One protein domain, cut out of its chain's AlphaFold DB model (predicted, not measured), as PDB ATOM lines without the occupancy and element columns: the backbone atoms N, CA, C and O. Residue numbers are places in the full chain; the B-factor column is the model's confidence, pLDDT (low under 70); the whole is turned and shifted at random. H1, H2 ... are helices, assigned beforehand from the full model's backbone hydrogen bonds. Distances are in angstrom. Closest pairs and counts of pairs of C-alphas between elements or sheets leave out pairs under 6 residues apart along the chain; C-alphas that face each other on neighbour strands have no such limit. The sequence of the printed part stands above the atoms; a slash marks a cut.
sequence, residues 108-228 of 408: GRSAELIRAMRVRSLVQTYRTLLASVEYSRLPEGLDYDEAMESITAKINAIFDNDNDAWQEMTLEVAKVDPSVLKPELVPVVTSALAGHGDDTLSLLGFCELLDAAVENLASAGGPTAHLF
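Overview. This is residues 108 to 228 of the 408 residues of an uncharacterized protein of Ectocarpus sp. CCAP 1310/34 (UniProt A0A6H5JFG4). One long straight helix, H1, is the beam of this domain: H2 folds back steeply across residues 127 to 135 near its far end, and H4 packs with its first turns, residues 203 to 207, on residues 122 to 126, partway along H1, and slants away from there like a branch from the beam. H3 packs on H4, the short H5 sits at the far end of H4, and residues 108 to 117 of H1 stick out. The printed part has 121 residues with five named helices, in the order H1, H2, H3, H4, H5, and no named strand; the class is all helix, with mostly crossed packing. It is compact, with a radius of gyration of the C-alphas of 15.2 A, and spans 44 by 30 by 24 A.

Arrangement. Start at H1, residues 108 to 136. H2, residues 144 to 161, touches it with residues 147 to 155 alone, at a steep tilt of 47 degrees, opposite ways; the closest C-alphas are those of Ala 131 and Thr 152, 6.0 A apart. H4, residues 203 to 219, touches H1 with residues 203 to 207 alone, at a steep tilt of 65 degrees, opposite ways; look at Leu 122 and Cys 207, the closest C-alphas, 6.8 A apart. H4 is the hub, touching three helices. Residues 209 to 214 of H4 touch H3, residues 186 to 193, at a steep tilt of 65 degrees, opposite ways, closest at the C-alphas of Ala 192 and Ala 213, 5.4 A. Residues 214 to 219 of H4 touch H5, residues 225 to 228, closest at the C-alphas of Ala 218 and Ala 225, 4.6 A. H1 and H3 are apart, and so are H2 and H4. In H1, H2, H3 and H4 every O i to N i+4 pair is within hydrogen-bond range; H5 is too short for such a pair.

Along the chain. Find C-alpha 108 at (31.351, -59.840, 416.838); from there H1 runs 42.0 A to C-alpha 136 at (67.890, -76.693, 428.965). H2 measures 25.7 A from C-alpha 144 to C-alpha 161, and H4 24.2 A from C-alpha 203 to C-alpha 219. H3 is 10.4 A long, and H5 is 5.7 A long, ending at C-alpha 228, (37.817, -72.671, 427.798).

Size, cuts and confidence. The C-alphas farthest apart are those of Gly 108 and Gly 141, 51.2 A. The printed part has no cut. The link from H2 to H3, residues 162 to 185, is long; residues 160 to 165 stand free, and residues 171 to 172 pair briefly, antiparallel, with residues 200 to 201. The link from H4 to H5 is tight. The mean pLDDT of the printed part is 74.1; look for values under 70 at residues 108 to 119, 141 to 142, 158 to 167, 197 and 216 to 228.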
ATOM      1  N   GLY A 108      30.204 -59.811 417.763       56.97
ATOM      2  CA  GLY A 108      31.351 -59.840 416.838       56.97
ATOM      3  C   GLY A 108      32.622 -59.196 417.401       56.97
ATOM      4  O   GLY A 108      33.665 -59.834 417.467       56.97
ATOM      5  N   ARG A 109      32.523 -57.957 417.904       55.16
ATOM      6  CA  ARG A 109      33.674 -57.243 418.492       55.16
ATOM      7  C   ARG A 109      34.159 -57.855 419.806       55.16
ATOM      8  O   ARG A 109      35.347 -57.788 420.092       55.16
ATOM      9  N   SER A 110      33.263 -58.422 420.622       58.72
ATOM     10  CA  SER A 110      33.688 -59.144 421.828       58.72
ATOM     11  C   SER A 110      34.330 -60.477 421.473       58.72
ATOM     12  O   SER A 110      35.354 -60.795 422.058       58.72
ATOM     13  N   ALA A 111      33.821 -61.207 420.477       57.69
ATOM     14  CA  ALA A 111      34.459 -62.424 419.987       57.69
ATOM     15  C   ALA A 111      35.839 -62.138 419.383       57.69
ATOM     16  O   ALA A 111      36.783 -62.857 419.686       57.69
ATOM     17  N   GLU A 112      35.992 -61.071 418.594       61.44
ATOM     18  CA  GLU A 112      37.296 -60.621 418.084       61.44
ATOM     19  C   GLU A 112      38.251 -60.238 419.218       61.44
ATOM     20  O   GLU A 112      39.406 -60.653 419.213       61.44
ATOM     21  N   LEU A 113      37.773 -59.504 420.227       59.59
ATOM     22  CA  LEU A 113      38.586 -59.125 421.383       59.59
ATOM     23  C   LEU A 113      38.964 -60.345 422.238       59.59
ATOM     24  O   LEU A 113      40.096 -60.437 422.700       59.59
ATOM     25  N   ILE A 114      38.058 -61.311 422.404       63.84
ATOM     26  CA  ILE A 114      38.320 -62.590 423.078       63.84
ATOM     27  C   ILE A 114      39.355 -63.397 422.296       63.84
ATOM     28  O   ILE A 114      40.305 -63.886 422.902       63.84
ATOM     29  N   ARG A 115      39.236 -63.490 420.967       62.66
ATOM     30  CA  ARG A 115      40.248 -64.133 420.115       62.66
ATOM     31  C   ARG A 115      41.599 -63.435 420.245       62.66
ATOM     32  O   ARG A 115      42.595 -64.105 420.477       62.66
ATOM     33  N   ALA A 116      41.639 -62.105 420.202       61.47
ATOM     34  CA  ALA A 116      42.878 -61.343 420.357       61.47
ATOM     35  C   ALA A 116      43.528 -61.545 421.740       61.47
ATOM     36  O   ALA A 116      44.747 -61.692 421.836       61.47
ATOM     37  N   MET A 117      42.734 -61.597 422.817       63.06
ATOM     38  CA  MET A 117      43.239 -61.913 424.159       63.06
ATOM     39  C   MET A 117      43.751 -63.353 424.256       63.06
ATOM     40  O   MET A 117      44.804 -63.569 424.855       63.06
ATOM     41  N   ARG A 118      43.052 -64.318 423.643       68.12
ATOM     42  CA  ARG A 118      43.485 -65.723 423.573       68.12
ATOM     43  C   ARG A 118      44.817 -65.848 422.844       68.12
ATOM     44  O   ARG A 118      45.757 -66.365 423.436       68.12
ATOM     45  N   VAL A 119      44.947 -65.268 421.651       68.75
ATOM     46  CA  VAL A 119      46.207 -65.252 420.884       68.75
ATOM     47  C   VAL A 119      47.336 -64.637 421.709       68.75
ATOM     48  O   VAL A 119      48.407 -65.223 421.815       68.75
ATOM     49  N   ARG A 120      47.099 -63.504 422.382       71.25
ATOM     50  CA  ARG A 120      48.115 -62.886 423.246       71.25
ATOM     51  C   ARG A 120      48.543 -63.802 424.395       71.25
ATOM     52  O   ARG A 120      49.727 -63.844 424.721       71.25
ATOM     53  N   SER A 121      47.600 -64.528 424.997       76.62
ATOM     54  CA  SER A 121      47.900 -65.489 426.062       76.62
ATOM     55  C   SER A 121      48.672 -66.708 425.549       76.62
ATOM     56  O   SER A 121      49.632 -67.112 426.196       76.62
ATOM     57  N   LEU A 122      48.326 -67.219 424.362       78.25
ATOM     58  CA  LEU A 122      48.995 -68.354 423.721       78.25
ATOM     59  C   LEU A 122      50.426 -68.004 423.309       78.25
ATOM     60  O   LEU A 122      51.361 -68.762 423.558       78.25
ATOM     61  N   VAL A 123      50.622 -66.802 422.765       81.25
ATOM     62  CA  VAL A 123      51.955 -66.267 422.473       81.25
ATOM     63  C   VAL A 123      52.779 -66.162 423.755       81.25
ATOM     64  O   VAL A 123      53.955 -66.510 423.759       81.25
ATOM     65  N   GLN A 124      52.180 -65.732 424.867       81.88
ATOM     66  CA  GLN A 124      52.891 -65.661 426.141       81.88
ATOM     67  C   GLN A 124      53.256 -67.047 426.688       81.88
ATOM     68  O   GLN A 124      54.368 -67.209 427.183       81.88
ATOM     69  N   THR A 125      52.382 -68.049 426.553       82.25
ATOM     70  CA  THR A 125      52.720 -69.436 426.912       82.25
ATOM     71  C   THR A 125      53.817 -70.006 426.017       82.25
ATOM     72  O   THR A 125      54.741 -70.643 426.511       82.25
ATOM     73  N   TYR A 126      53.779 -69.711 424.717       83.88
ATOM     74  CA  TYR A 126      54.815 -70.130 423.775       83.88
ATOM     75  C   TYR A 126      56.178 -69.524 424.137       83.88
ATOM     76  O   TYR A 126      57.177 -70.233 424.188       83.88
ATOM     77  N   ARG A 127      56.211 -68.236 424.508       81.19
ATOM     78  CA  ARG A 127      57.424 -67.552 424.992       81.19
ATOM     79  C   ARG A 127      58.033 -68.225 426.207       81.19
ATOM     80  O   ARG A 127      59.239 -68.434 426.244       81.19
ATOM     81  N   THR A 128      57.216 -68.538 427.207       82.38
ATOM     82  CA  THR A 128      57.704 -69.182 428.431       82.38
ATOM     83  C   THR A 128      58.257 -70.577 428.153       82.38
ATOM     84  O   THR A 128      59.272 -70.949 428.732       82.38
ATOM     85  N   LEU A 129      57.656 -71.316 427.215       84.75
ATOM     86  CA  LEU A 129      58.150 -72.638 426.827       84.75
ATOM     87  C   LEU A 129      59.439 -72.544 426.003       84.75
ATOM     88  O   LEU A 129      60.377 -73.282 426.285       84.75
ATOM     89  N   LEU A 130      59.550 -71.598 425.068       85.19
ATOM     90  CA  LEU A 130      60.816 -71.322 424.373       85.19
ATOM     91  C   LEU A 130      61.936 -70.984 425.361       85.19
ATOM     92  O   LEU A 130      63.057 -71.465 425.225       85.19
ATOM     93  N   ALA A 131      61.619 -70.196 426.385       82.56
ATOM     94  CA  ALA A 131      62.573 -69.843 427.422       82.56
ATOM     95  C   ALA A 131      63.039 -71.082 428.213       82.56
ATOM     96  O   ALA A 131      64.232 -71.214 428.479       82.56
ATOM     97  N   SER A 132      62.136 -72.027 428.505       83.44
ATOM     98  CA  SER A 132      62.496 -73.306 429.139       83.44
ATOM     99  C   SER A 132      63.430 -74.162 428.271       83.44
ATOM    100  O   SER A 132      64.393 -74.739 428.775       83.44
ATOM    101  N   VAL A 133      63.220 -74.173 426.949       84.12
ATOM    102  CA  VAL A 133      64.092 -74.889 426.005       84.12
ATOM    103  C   VAL A 133      65.481 -74.257 425.977       84.12
ATOM    104  O   VAL A 133      66.477 -74.973 426.041       84.12
ATOM    105  N   GLU A 134      65.581 -72.928 425.932       82.19
ATOM    106  CA  GLU A 134      66.882 -72.246 425.980       82.19
ATOM    107  C   GLU A 134      67.602 -72.461 427.316       82.19
ATOM    108  O   GLU A 134      68.825 -72.595 427.338       82.19
ATOM    109  N   TYR A 135      66.863 -72.572 428.423       78.94
ATOM    110  CA  TYR A 135      67.449 -72.924 429.713       78.94
ATOM    111  C   TYR A 135      68.050 -74.338 429.699       78.94
ATOM    112  O   TYR A 135      69.175 -74.521 430.152       78.94
ATOM    113  N   SER A 136      67.372 -75.318 429.090       77.38
ATOM    114  CA  SER A 136      67.890 -76.693 428.965       77.38
ATOM    115  C   SER A 136      69.209 -76.800 428.182       77.38
ATOM    116  O   SER A 136      69.916 -77.802 428.280       77.38
ATOM    117  N   ARG A 137      69.546 -75.776 427.387       80.88
ATOM    118  CA  ARG A 137      70.784 -75.703 426.600       80.88
ATOM    119  C   ARG A 137      71.948 -75.079 427.373       80.88
ATOM    120  O   ARG A 137      73.078 -75.112 426.881       80.88
ATOM    121  N   LEU A 138      71.697 -74.486 428.541       77.94
ATOM    122  CA  LEU A 138      72.740 -73.889 429.368       77.94
ATOM    123  C   LEU A 138      73.524 -74.960 430.148       77.94
ATOM    124  O   LEU A 138      72.973 -75.997 430.510       77.94
ATOM    125  N   PRO A 139      74.818 -74.718 430.423       74.31
ATOM    126  CA  PRO A 139      75.626 -75.620 431.235       74.31
ATOM    127  C   PRO A 139      75.117 -75.686 432.685       74.31
ATOM    128  O   PRO A 139      74.741 -74.667 433.269       74.31
ATOM    129  N   GLU A 140      75.150 -76.885 433.272       71.44
ATOM    130  CA  GLU A 140      74.753 -77.135 434.662       71.44
ATOM    131  C   GLU A 140      75.610 -76.302 435.642       71.44
ATOM    132  O   GLU A 140      76.840 -76.308 435.561       71.44
ATOM    133  N   GLY A 141      74.968 -75.583 436.575       67.56
ATOM    134  CA  GLY A 141      75.642 -74.794 437.623       67.56
ATOM    135  C   GLY A 141      75.334 -73.292 437.646       67.56
ATOM    136  O   GLY A 141      75.855 -72.585 438.508       67.56
ATOM    137  N   LEU A 142      74.495 -72.797 436.733       68.94
ATOM    138  CA  LEU A 142      73.945 -71.438 436.783       68.94
ATOM    139  C   LEU A 142      72.719 -71.380 437.699       68.94
ATOM    140  O   LEU A 142      71.900 -72.302 437.696       68.94
ATOM    141  N   ASP A 143      72.587 -70.286 438.454       78.31
ATOM    142  CA  ASP A 143      71.393 -70.031 439.258       78.31
ATOM    143  C   ASP A 143      70.168 -69.958 438.335       78.31
ATOM    144  O   ASP A 143      70.172 -69.225 437.338       78.31
ATOM    145  N   TYR A 144      69.156 -70.781 438.627       71.94
ATOM    146  CA  TYR A 144      67.988 -70.968 437.765       71.94
ATOM    147  C   TYR A 144      67.282 -69.635 437.536       71.94
ATOM    148  O   TYR A 144      67.004 -69.277 436.394       71.94
ATOM    149  N   ASP A 145      67.077 -68.865 438.604       75.31
ATOM    150  CA  ASP A 145      66.335 -67.611 438.543       75.31
ATOM    151  C   ASP A 145      67.084 -66.553 437.713       75.31
ATOM    152  O   ASP A 145      66.496 -65.933 436.826       75.31
ATOM    153  N   GLU A 146      68.399 -66.402 437.902       80.00
ATOM    154  CA  GLU A 146      69.208 -65.414 437.169       80.00
ATOM    155  C   GLU A 146      69.341 -65.767 435.676       80.00
ATOM    156  O   GLU A 146      69.206 -64.909 434.793       80.00
ATOM    157  N   ALA A 147      69.560 -67.047 435.368       76.88
ATOM    158  CA  ALA A 147      69.618 -67.528 433.993       76.88
ATOM    159  C   ALA A 147      68.260 -67.392 433.291       76.88
ATOM    160  O   ALA A 147      68.199 -66.955 432.136       76.88
ATOM    161  N   MET A 148      67.169 -67.712 433.990       76.88
ATOM    162  CA  MET A 148      65.821 -67.640 433.443       76.88
ATOM    163  C   MET A 148      65.382 -66.187 433.208       76.88
ATOM    164  O   MET A 148      64.810 -65.872 432.160       76.88
ATOM    165  N   GLU A 149      65.712 -65.261 434.112       79.06
ATOM    166  CA  GLU A 149      65.494 -63.821 433.917       79.06
ATOM    167  C   GLU A 149      66.294 -63.277 432.724       79.06
ATOM    168  O   GLU A 149      65.756 -62.546 431.889       79.06
ATOM    169  N   SER A 150      67.557 -63.685 432.569       81.38
ATOM    170  CA  SER A 150      68.388 -63.279 431.429       81.38
ATOM    171  C   SER A 150      67.831 -63.782 430.092       81.38
ATOM    172  O   SER A 150      67.757 -63.030 429.116       81.38
ATOM    173  N   ILE A 151      67.403 -65.048 430.033       81.50
ATOM    174  CA  ILE A 151      66.813 -65.652 428.831       81.50
ATOM    175  C   ILE A 151      65.473 -64.992 428.501       81.50
ATOM    176  O   ILE A 151      65.250 -64.594 427.357       81.50
ATOM    177  N   THR A 152      64.587 -64.830 429.485       78.31
ATOM    178  CA  THR A 152      63.286 -64.181 429.266       78.31
ATOM    179  C   THR A 152      63.448 -62.730 428.831       78.31
ATOM    180  O   THR A 152      62.722 -62.289 427.941       78.31
ATOM    181  N   ALA A 153      64.428 -61.996 429.367       79.88
ATOM    182  CA  ALA A 153      64.754 -60.646 428.914       79.88
ATOM    183  C   ALA A 153      65.233 -60.619 427.453       79.88
ATOM    184  O   ALA A 153      64.781 -59.769 426.687       79.88
ATOM    185  N   LYS A 154      66.090 -61.563 427.036       79.44
ATOM    186  CA  LYS A 154      66.531 -61.693 425.633       79.44
ATOM    187  C   LYS A 154      65.371 -62.009 424.698       79.44
ATOM    188  O   LYS A 154      65.238 -61.365 423.664       79.44
ATOM    189  N   ILE A 155      64.512 -62.954 425.076       75.88
ATOM    190  CA  ILE A 155      63.326 -63.309 424.294       75.88
ATOM    191  C   ILE A 155      62.401 -62.093 424.195       75.88
ATOM    192  O   ILE A 155      62.060 -61.683 423.093       75.88
ATOM    193  N   ASN A 156      62.069 -61.437 425.308       77.12
ATOM    194  CA  ASN A 156      61.229 -60.235 425.293       77.12
ATOM    195  C   ASN A 156      61.827 -59.111 424.428       77.12
ATOM    196  O   ASN A 156      61.092 -58.477 423.680       77.12
ATOM    197  N   ALA A 157      63.150 -58.919 424.444       75.25
ATOM    198  CA  ALA A 157      63.821 -57.939 423.592       75.25
ATOM    199  C   ALA A 157      63.725 -58.264 422.090       75.25
ATOM    200  O   ALA A 157      63.661 -57.343 421.278       75.25
ATOM    201  N   ILE A 158      63.695 -59.543 421.706       69.81
ATOM    202  CA  ILE A 158      63.458 -59.963 420.313       69.81
ATOM    203  C   ILE A 158      62.014 -59.643 419.917       69.81
ATOM    204  O   ILE A 158      61.773 -59.077 418.856       69.81
ATOM    205  N   PHE A 159      61.063 -59.917 420.810       67.56
ATOM    206  CA  PHE A 159      59.647 -59.623 420.594       67.56
ATOM    207  C   PHE A 159      59.319 -58.124 420.530       67.56
ATOM    208  O   PHE A 159      58.383 -57.746 419.829       67.56
ATOM    209  N   ASP A 160      60.050 -57.285 421.265       69.50
ATOM    210  CA  ASP A 160      59.830 -55.837 421.286       69.50
ATOM    211  C   ASP A 160      60.487 -55.118 420.092       69.50
ATOM    212  O   ASP A 160      60.022 -54.043 419.707       69.50
ATOM    213  N   ASN A 161      61.540 -55.695 419.497       62.91
ATOM    214  CA  ASN A 161      62.290 -55.077 418.398       62.91
ATOM    215  C   ASN A 161      61.892 -55.591 417.006       62.91
ATOM    216  O   ASN A 161      61.771 -54.772 416.098       62.91
ATOM    217  N   ASP A 162      61.641 -56.896 416.838       56.91
ATOM    218  CA  ASP A 162      61.349 -57.509 415.537       56.91
ATOM    219  C   ASP A 162      60.076 -58.363 415.603       56.91
ATOM    220  O   ASP A 162      60.059 -59.486 416.107       56.91
ATOM    221  N   ASN A 163      58.985 -57.827 415.051       60.12
ATOM    222  CA  ASN A 163      57.641 -58.410 415.152       60.12
ATOM    223  C   ASN A 163      57.462 -59.732 414.370       60.12
ATOM    224  O   ASN A 163      56.441 -60.400 414.545       60.12
ATOM    225  N   ASP A 164      58.447 -60.113 413.551       64.69
ATOM    226  CA  ASP A 164      58.398 -61.294 412.679       64.69
ATOM    227  C   ASP A 164      59.454 -62.354 413.050       64.69
ATOM    228  O   ASP A 164      59.182 -63.548 412.946       64.69
ATOM    229  N   ALA A 165      60.616 -61.960 413.592       66.75
ATOM    230  CA  ALA A 165      61.726 -62.878 413.894       66.75
ATOM    231  C   ALA A 165      61.370 -63.965 414.927       66.75
ATOM    232  O   ALA A 165      61.897 -65.074 414.902       66.75
ATOM    233  N   TRP A 166      60.446 -63.668 415.840       69.56
ATOM    234  CA  TRP A 166      59.982 -64.635 416.834       69.56
ATOM    235  C   TRP A 166      59.004 -65.673 416.263       69.56
ATOM    236  O   TRP A 166      58.821 -66.725 416.874       69.56
ATOM    237  N   GLN A 167      58.368 -65.400 415.117       67.12
ATOM    238  CA  GLN A 167      57.468 -66.352 414.454       67.12
ATOM    239  C   GLN A 167      58.256 -67.494 413.797       67.12
ATOM    240  O   GLN A 167      57.734 -68.598 413.655       67.12
ATOM    241  N   GLU A 168      59.519 -67.237 413.448       72.12
ATOM    242  CA  GLU A 168      60.453 -68.215 412.881       72.12
ATOM    243  C   GLU A 168      61.112 -69.105 413.951       72.12
ATOM    244  O   GLU A 168      61.697 -70.138 413.627       72.12
ATOM    245  N   MET A 169      61.004 -68.743 415.236       75.88
ATOM    246  CA  MET A 169      61.504 -69.577 416.329       75.88
ATOM    247  C   MET A 169      60.646 -70.828 416.473       75.88
ATOM    248  O   MET A 169      59.423 -70.740 416.591       75.88
ATOM    249  N   THR A 170      61.297 -71.988 416.515       84.62
ATOM    250  CA  THR A 170      60.647 -73.291 416.680       84.62
ATOM    251  C   THR A 170      60.876 -73.845 418.080       84.62
ATOM    252  O   THR A 170      61.947 -73.702 418.671       84.62
ATOM    253  N   LEU A 171      59.835 -74.462 418.625       84.25
ATOM    254  CA  LEU A 171      59.824 -75.103 419.927       84.25
ATOM    255  C   LEU A 171      60.240 -76.570 419.782       84.25
ATOM    256  O   LEU A 171      59.547 -77.340 419.123       84.25
ATOM    257  N   GLU A 172      61.349 -76.961 420.409       85.94
ATOM    258  CA  GLU A 172      61.788 -78.363 420.486       85.94
ATOM    259  C   GLU A 172      61.020 -79.100 421.588       85.94
ATOM    260  O   GLU A 172      61.398 -79.015 422.757       85.94
ATOM    261  N   VAL A 173      59.961 -79.834 421.233       82.56
ATOM    262  CA  VAL A 173      59.022 -80.436 422.201       82.56
ATOM    263  C   VAL A 173      59.715 -81.376 423.195       82.56
ATOM    264  O   VAL A 173      59.367 -81.362 424.375       82.56
ATOM    265  N   ALA A 174      60.753 -82.102 422.768       82.25
ATOM    266  CA  ALA A 174      61.547 -83.007 423.609       82.25
ATOM    267  C   ALA A 174      62.169 -82.338 424.846       82.25
ATOM    268  O   ALA A 174      62.414 -83.002 425.852       82.25
ATOM    269  N   LYS A 175      62.481 -81.041 424.753       82.69
ATOM    270  CA  LYS A 175      63.219 -80.282 425.778       82.69
ATOM    271  C   LYS A 175      62.348 -79.280 426.525       82.69
ATOM    272  O   LYS A 175      62.854 -78.513 427.340       82.69
ATOM    273  N   VAL A 176      61.054 -79.246 426.219       85.44
ATOM    274  CA  VAL A 176      60.116 -78.327 426.854       85.44
ATOM    275  C   VAL A 176      59.823 -78.791 428.272       85.44
ATOM    276  O   VAL A 176      59.411 -79.931 428.482       85.44
ATOM    277  N   ASP A 177      59.936 -77.871 429.227       83.06
ATOM    278  CA  ASP A 177      59.440 -78.089 430.580       83.06
ATOM    279  C   ASP A 177      58.119 -77.325 430.800       83.06
ATOM    280  O   ASP A 177      58.120 -76.106 431.007       83.06
ATOM    281  N   PRO A 178      56.958 -78.011 430.768       82.94
ATOM    282  CA  PRO A 178      55.671 -77.372 431.006       82.94
ATOM    283  C   PRO A 178      55.483 -76.939 432.466       82.94
ATOM    284  O   PRO A 178      54.567 -76.161 432.729       82.94
ATOM    285  N   SER A 179      56.318 -77.385 433.414       82.88
ATOM    286  CA  SER A 179      56.202 -77.027 434.836       82.88
ATOM    287  C   SER A 179      56.459 -75.540 435.117       82.88
ATOM    288  O   SER A 179      55.960 -75.004 436.106       82.88
ATOM    289  N   VAL A 180      57.151 -74.852 434.201       80.75
ATOM    290  CA  VAL A 180      57.419 -73.403 434.240       80.75
ATOM    291  C   VAL A 180      56.141 -72.575 434.009       80.75
ATOM    292  O   VAL A 180      56.092 -71.375 434.290       80.75
ATOM    293  N   LEU A 181      55.072 -73.195 433.499       80.69
ATOM    294  CA  LEU A 181      53.785 -72.543 433.283       80.69
ATOM    295  C   LEU A 181      52.963 -72.417 434.569       80.69
ATOM    296  O   LEU A 181      53.203 -73.055 435.590       80.69
ATOM    297  N   LYS A 182      51.891 -71.618 434.493       78.88
ATOM    298  CA  LYS A 182      50.867 -71.601 435.545       78.88
ATOM    299  C   LYS A 182      50.306 -73.017 435.749       78.88
ATOM    300  O   LYS A 182      49.997 -73.669 434.751       78.88
ATOM    301  N   PRO A 183      50.052 -73.448 436.999       77.69
ATOM    302  CA  PRO A 183      49.641 -74.820 437.323       77.69
ATOM    303  C   PRO A 183      48.372 -75.278 436.589       77.69
ATOM    304  O   PRO A 183      48.217 -76.457 436.291       77.69
ATOM    305  N   GLU A 184      47.480 -74.348 436.246       76.38
ATOM    306  CA  GLU A 184      46.251 -74.613 435.486       76.38
ATOM    307  C   GLU A 184      46.504 -74.993 434.017       76.38
ATOM    308  O   GLU A 184      45.710 -75.715 433.418       76.38
ATOM    309  N   LEU A 185      47.603 -74.509 433.430       75.94
ATOM    310  CA  LEU A 185      47.952 -74.711 432.021       75.94
ATOM    311  C   LEU A 185      48.822 -75.950 431.807       75.94
ATOM    312  O   LEU A 185      48.774 -76.530 430.726       75.94
ATOM    313  N   VAL A 186      49.563 -76.378 432.834       81.75
ATOM    314  CA  VAL A 186      50.419 -77.573 432.801       81.75
ATOM    315  C   VAL A 186      49.686 -78.795 432.232       81.75
ATOM    316  O   VAL A 186      50.146 -79.310 431.221       81.75
ATOM    317  N   PRO A 187      48.527 -79.245 432.759       78.88
ATOM    318  CA  PRO A 187      47.889 -80.462 432.252       78.88
ATOM    319  C   PRO A 187      47.429 -80.341 430.795       78.88
ATOM    320  O   PRO A 187      47.465 -81.324 430.058       78.88
ATOM    321  N   VAL A 188      47.017 -79.143 430.366       78.12
ATOM    322  CA  VAL A 188      46.559 -78.888 428.993       78.12
ATOM    323  C   VAL A 188      47.736 -78.940 428.029       78.12
ATOM    324  O   VAL A 188      47.681 -79.647 427.029       78.12
ATOM    325  N   VAL A 189      48.820 -78.238 428.356       84.06
ATOM    326  CA  VAL A 189      50.024 -78.181 427.525       84.06
ATOM    327  C   VAL A 189      50.728 -79.535 427.502       84.06
ATOM    328  O   VAL A 189      51.073 -80.011 426.428       84.06
ATOM    329  N   THR A 190      50.870 -80.215 428.641       84.12
ATOM    330  CA  THR A 190      51.442 -81.569 428.690       84.12
ATOM    331  C   THR A 190      50.616 -82.552 427.864       84.12
ATOM    332  O   THR A 190      51.190 -83.359 427.144       84.12
ATOM    333  N   SER A 191      49.281 -82.475 427.917       79.81
ATOM    334  CA  SER A 191      48.417 -83.323 427.087       79.81
ATOM    335  C   SER A 191      48.482 -82.973 425.602       79.81
ATOM    336  O   SER A 191      48.341 -83.873 424.784       79.81
ATOM    337  N   ALA A 192      48.651 -81.698 425.246       82.75
ATOM    338  CA  ALA A 192      48.746 -81.253 423.856       82.75
ATOM    339  C   ALA A 192      50.092 -81.627 423.217       82.75
ATOM    340  O   ALA A 192      50.157 -81.935 422.034       82.75
ATOM    341  N   LEU A 193      51.163 -81.610 424.010       83.50
ATOM    342  CA  LEU A 193      52.504 -82.006 423.581       83.50
ATOM    343  C   LEU A 193      52.715 -83.530 423.644       83.50
ATOM    344  O   LEU A 193      53.667 -84.053 423.060       83.50
ATOM    345  N   ALA A 194      51.835 -84.261 424.339       79.31
ATOM    346  CA  ALA A 194      51.891 -85.713 424.418       79.31
ATOM    347  C   ALA A 194      51.679 -86.333 423.027       79.31
ATOM    348  O   ALA A 194      50.606 -86.229 422.443       79.31
ATOM    349  N   GLY A 195      52.708 -87.010 422.517       74.00
ATOM    350  CA  GLY A 195      52.696 -87.617 421.182       74.00
ATOM    351  C   GLY A 195      53.463 -86.832 420.114       74.00
ATOM    352  O   GLY A 195      53.626 -87.354 419.017       74.00
ATOM    353  N   HIS A 196      53.993 -85.648 420.442       80.31
ATOM    354  CA  HIS A 196      54.826 -84.820 419.551       80.31
ATOM    355  C   HIS A 196      56.268 -84.692 420.052       80.31
ATOM    356  O   HIS A 196      56.936 -83.699 419.798       80.31
ATOM    357  N   GLY A 197      56.736 -85.695 420.803       68.31
ATOM    358  CA  GLY A 197      57.975 -85.636 421.582       68.31
ATOM    359  C   GLY A 197      59.226 -85.291 420.777       68.31
ATOM    360  O   GLY A 197      60.068 -84.573 421.296       68.31
ATOM    361  N   ASP A 198      59.322 -85.728 419.523       74.50
ATOM    362  CA  ASP A 198      60.497 -85.485 418.674       74.50
ATOM    363  C   ASP A 198      60.302 -84.325 417.678       74.50
ATOM    364  O   ASP A 198      61.235 -83.959 416.960       74.50
ATOM    365  N   ASP A 199      59.109 -83.725 417.636       82.50
ATOM    366  CA  ASP A 199      58.763 -82.705 416.649       82.50
ATOM    367  C   ASP A 199      59.258 -81.312 417.068       82.50
ATOM    368  O   ASP A 199      59.340 -80.956 418.249       82.50
ATOM    369  N   THR A 200      59.555 -80.482 416.066       85.31
ATOM    370  CA  THR A 200      59.739 -79.042 416.247       85.31
ATOM    371  C   THR A 200      58.468 -78.316 415.827       85.31
ATOM    372  O   THR A 200      57.985 -78.453 414.705       85.31
ATOM    373  N   LEU A 201      57.901 -77.532 416.742       83.12
ATOM    374  CA  LEU A 201      56.648 -76.823 416.504       83.12
ATOM    375  C   LEU A 201      56.918 -75.351 416.221       83.12
ATOM    376  O   LEU A 201      57.582 -74.673 417.000       83.12
ATOM    377  N   SER A 202      56.369 -74.836 415.124       84.25
ATOM    378  CA  SER A 202      56.238 -73.390 414.942       84.25
ATOM    379  C   SER A 202      55.150 -72.841 415.870       84.25
ATOM    380  O   SER A 202      54.315 -73.592 416.382       84.25
ATOM    381  N   LEU A 203      55.101 -71.519 416.049       81.31
ATOM    382  CA  LEU A 203      54.032 -70.874 416.818       81.31
ATOM    383  C   LEU A 203      52.635 -71.285 416.330       81.31
ATOM    384  O   LEU A 203      51.755 -71.551 417.147       81.31
ATOM    385  N   LEU A 204      52.428 -71.287 415.009       80.44
ATOM    386  CA  LEU A 204      51.136 -71.623 414.414       80.44
ATOM    387  C   LEU A 204      50.770 -73.076 414.721       80.44
ATOM    388  O   LEU A 204      49.680 -73.315 415.232       80.44
ATOM    389  N   GLY A 205      51.710 -74.010 414.536       81.19
ATOM    390  CA  GLY A 205      51.497 -75.418 414.876       81.19
ATOM    391  C   GLY A 205      51.211 -75.627 416.366       81.19
ATOM    392  O   GLY A 205      50.313 -76.377 416.729       81.19
ATOM    393  N   PHE A 206      51.900 -74.901 417.250       84.06
ATOM    394  CA  PHE A 206      51.618 -74.929 418.687       84.06
ATOM    395  C   PHE A 206      50.212 -74.406 419.028       84.06
ATOM    396  O   PHE A 206      49.526 -74.989 419.868       84.06
ATOM    397  N   CYS A 207      49.769 -73.321 418.387       81.44
ATOM    398  CA  CYS A 207      48.426 -72.782 418.602       81.44
ATOM    399  C   CYS A 207      47.343 -73.759 418.123       81.44
ATOM    400  O   CYS A 207      46.392 -73.997 418.860       81.44
ATOM    401  N   GLU A 208      47.514 -74.366 416.945       82.50
ATOM    402  CA  GLU A 208      46.587 -75.370 416.406       82.50
ATOM    403  C   GLU A 208      46.473 -76.593 417.324       82.50
ATOM    404  O   GLU A 208      45.370 -77.071 417.593       82.50
ATOM    405  N   LEU A 209      47.596 -77.062 417.875       82.75
ATOM    406  CA  LEU A 209      47.614 -78.176 418.822       82.75
ATOM    407  C   LEU A 209      46.910 -77.846 420.135       82.75
ATOM    408  O   LEU A 209      46.174 -78.680 420.667       82.75
ATOM    409  N   LEU A 210      47.107 -76.638 420.664       80.62
ATOM    410  CA  LEU A 210      46.409 -76.216 421.873       80.62
ATOM    411  C   LEU A 210      44.918 -76.011 421.640       80.62
ATOM    412  O   LEU A 210      44.134 -76.409 422.498       80.62
ATOM    413  N   ASP A 211      44.517 -75.447 420.505       77.38
ATOM    414  CA  ASP A 211      43.102 -75.309 420.163       77.38
ATOM    415  C   ASP A 211      42.446 -76.695 420.029       77.38
ATOM    416  O   ASP A 211      41.410 -76.936 420.649       77.38
ATOM    417  N   ALA A 212      43.095 -77.655 419.360       76.62
ATOM    418  CA  ALA A 212      42.616 -79.036 419.273       76.62
ATOM    419  C   ALA A 212      42.545 -79.727 420.649       76.62
ATOM    420  O   ALA A 212      41.564 -80.404 420.968       76.62
ATOM    421  N   ALA A 213      43.552 -79.543 421.507       74.06
ATOM    422  CA  ALA A 213      43.552 -80.090 422.864       74.06
ATOM    423  C   ALA A 213      42.443 -79.475 423.731       74.06
ATOM    424  O   ALA A 213      41.783 -80.179 424.497       74.06
ATOM    425  N   VAL A 214      42.199 -78.172 423.585       73.62
ATOM    426  CA  VAL A 214      41.125 -77.448 424.270       73.62
ATOM    427  C   VAL A 214      39.749 -77.908 423.788       73.62
ATOM    428  O   VAL A 214      38.866 -78.114 424.621       73.62
ATOM    429  N   GLU A 215      39.549 -78.123 422.489       71.50
ATOM    430  CA  GLU A 215      38.303 -78.668 421.934       71.50
ATOM    431  C   GLU A 215      38.046 -80.105 422.413       71.50
ATOM    432  O   GLU A 215      36.928 -80.451 422.812       71.50
ATOM    433  N   ASN A 216      39.091 -80.931 422.476       69.31
ATOM    434  CA  ASN A 216      39.020 -82.284 423.026       69.31
ATOM    435  C   ASN A 216      38.695 -82.279 424.532       69.31
ATOM    436  O   ASN A 216      37.890 -83.080 425.003       69.31
ATOM    437  N   LEU A 217      39.253 -81.342 425.303       66.94
ATOM    438  CA  LEU A 217      38.948 -81.176 426.731       66.94
ATOM    439  C   LEU A 217      37.539 -80.626 426.979       66.94
ATOM    440  O   LEU A 217      36.868 -81.050 427.925       66.94
ATOM    441  N   ALA A 218      37.083 -79.697 426.137       65.00
ATOM    442  CA  ALA A 218      35.737 -79.140 426.193       65.00
ATOM    443  C   ALA A 218      34.680 -80.210 425.878       65.00
ATOM    444  O   ALA A 218      33.687 -80.319 426.597       65.00
ATOM    445  N   SER A 219      34.924 -81.047 424.866       60.75
ATOM    446  CA  SER A 219      34.038 -82.159 424.494       60.75
ATOM    447  C   SER A 219      34.074 -83.328 425.487       60.75
ATOM    448  O   SER A 219      33.056 -83.992 425.680       60.75
ATOM    449  N   ALA A 220      35.197 -83.546 426.181       60.62
ATOM    450  CA  ALA A 220      35.329 -84.575 427.215       60.62
ATOM    451  C   ALA A 220      34.662 -84.212 428.562       60.62
ATOM    452  O   ALA A 220      34.550 -85.074 429.435       60.62
ATOM    453  N   GLY A 221      34.211 -82.965 428.760       55.34
ATOM    454  CA  GLY A 221      33.507 -82.544 429.981       55.34
ATOM    455  C   GLY A 221      34.376 -82.550 431.247       55.34
ATOM    456  O   GLY A 221      33.862 -82.741 432.351       55.34
ATOM    457  N   GLY A 222      35.693 -82.369 431.101       54.34
ATOM    458  CA  GLY A 222      36.639 -82.371 432.218       54.34
ATOM    459  C   GLY A 222      36.450 -81.195 433.192       54.34
ATOM    460  O   GLY A 222      35.819 -80.190 432.858       54.34
ATOM    461  N   PRO A 223      37.040 -81.260 434.402       51.94
ATOM    462  CA  PRO A 223      36.890 -80.226 435.426       51.94
ATOM    463  C   PRO A 223      37.399 -78.846 434.989       51.94
ATOM    464  O   PRO A 223      36.972 -77.862 435.571       51.94
ATOM    465  N   THR A 224      38.240 -78.742 433.957       51.97
ATOM    466  CA  THR A 224      38.746 -77.481 433.382       51.97
ATOM    467  C   THR A 224      37.987 -77.014 432.133       51.97
ATOM    468  O   THR A 224      38.241 -75.912 431.652       51.97
ATOM    469  N   ALA A 225      37.016 -77.786 431.628       50.22
ATOM    470  CA  ALA A 225      36.263 -77.465 430.409       50.22
ATOM    471  C   ALA A 225      35.542 -76.104 430.489       50.22
ATOM    472  O   ALA A 225      35.442 -75.374 429.502       50.22
ATOM    473  N   HIS A 226      35.109 -75.717 431.692       52.78
ATOM    474  CA  HIS A 226      34.434 -74.445 431.956       52.78
ATOM    475  C   HIS A 226      35.326 -73.203 431.772       52.78
ATOM    476  O   HIS A 226      34.797 -72.106 431.605       52.78
ATOM    477  N   LEU A 227      36.657 -73.350 431.796       51.50
ATOM    478  CA  LEU A 227      37.598 -72.239 431.606       51.50
ATOM    479  C   LEU A 227      37.784 -71.875 430.126       51.50
ATOM    480  O   LEU A 227      38.171 -70.749 429.812       51.50
ATOM    481  N   PHE A 228      37.488 -72.808 429.218       50.84
ATOM    482  CA  PHE A 228      37.817 -72.671 427.798       50.84
ATOM    483  C   PHE A 228      36.607 -72.717 426.861       50.84
ATOM    484  O   PHE A 228      36.685 -72.180 425.749       50.84
TER     485      PHE A 228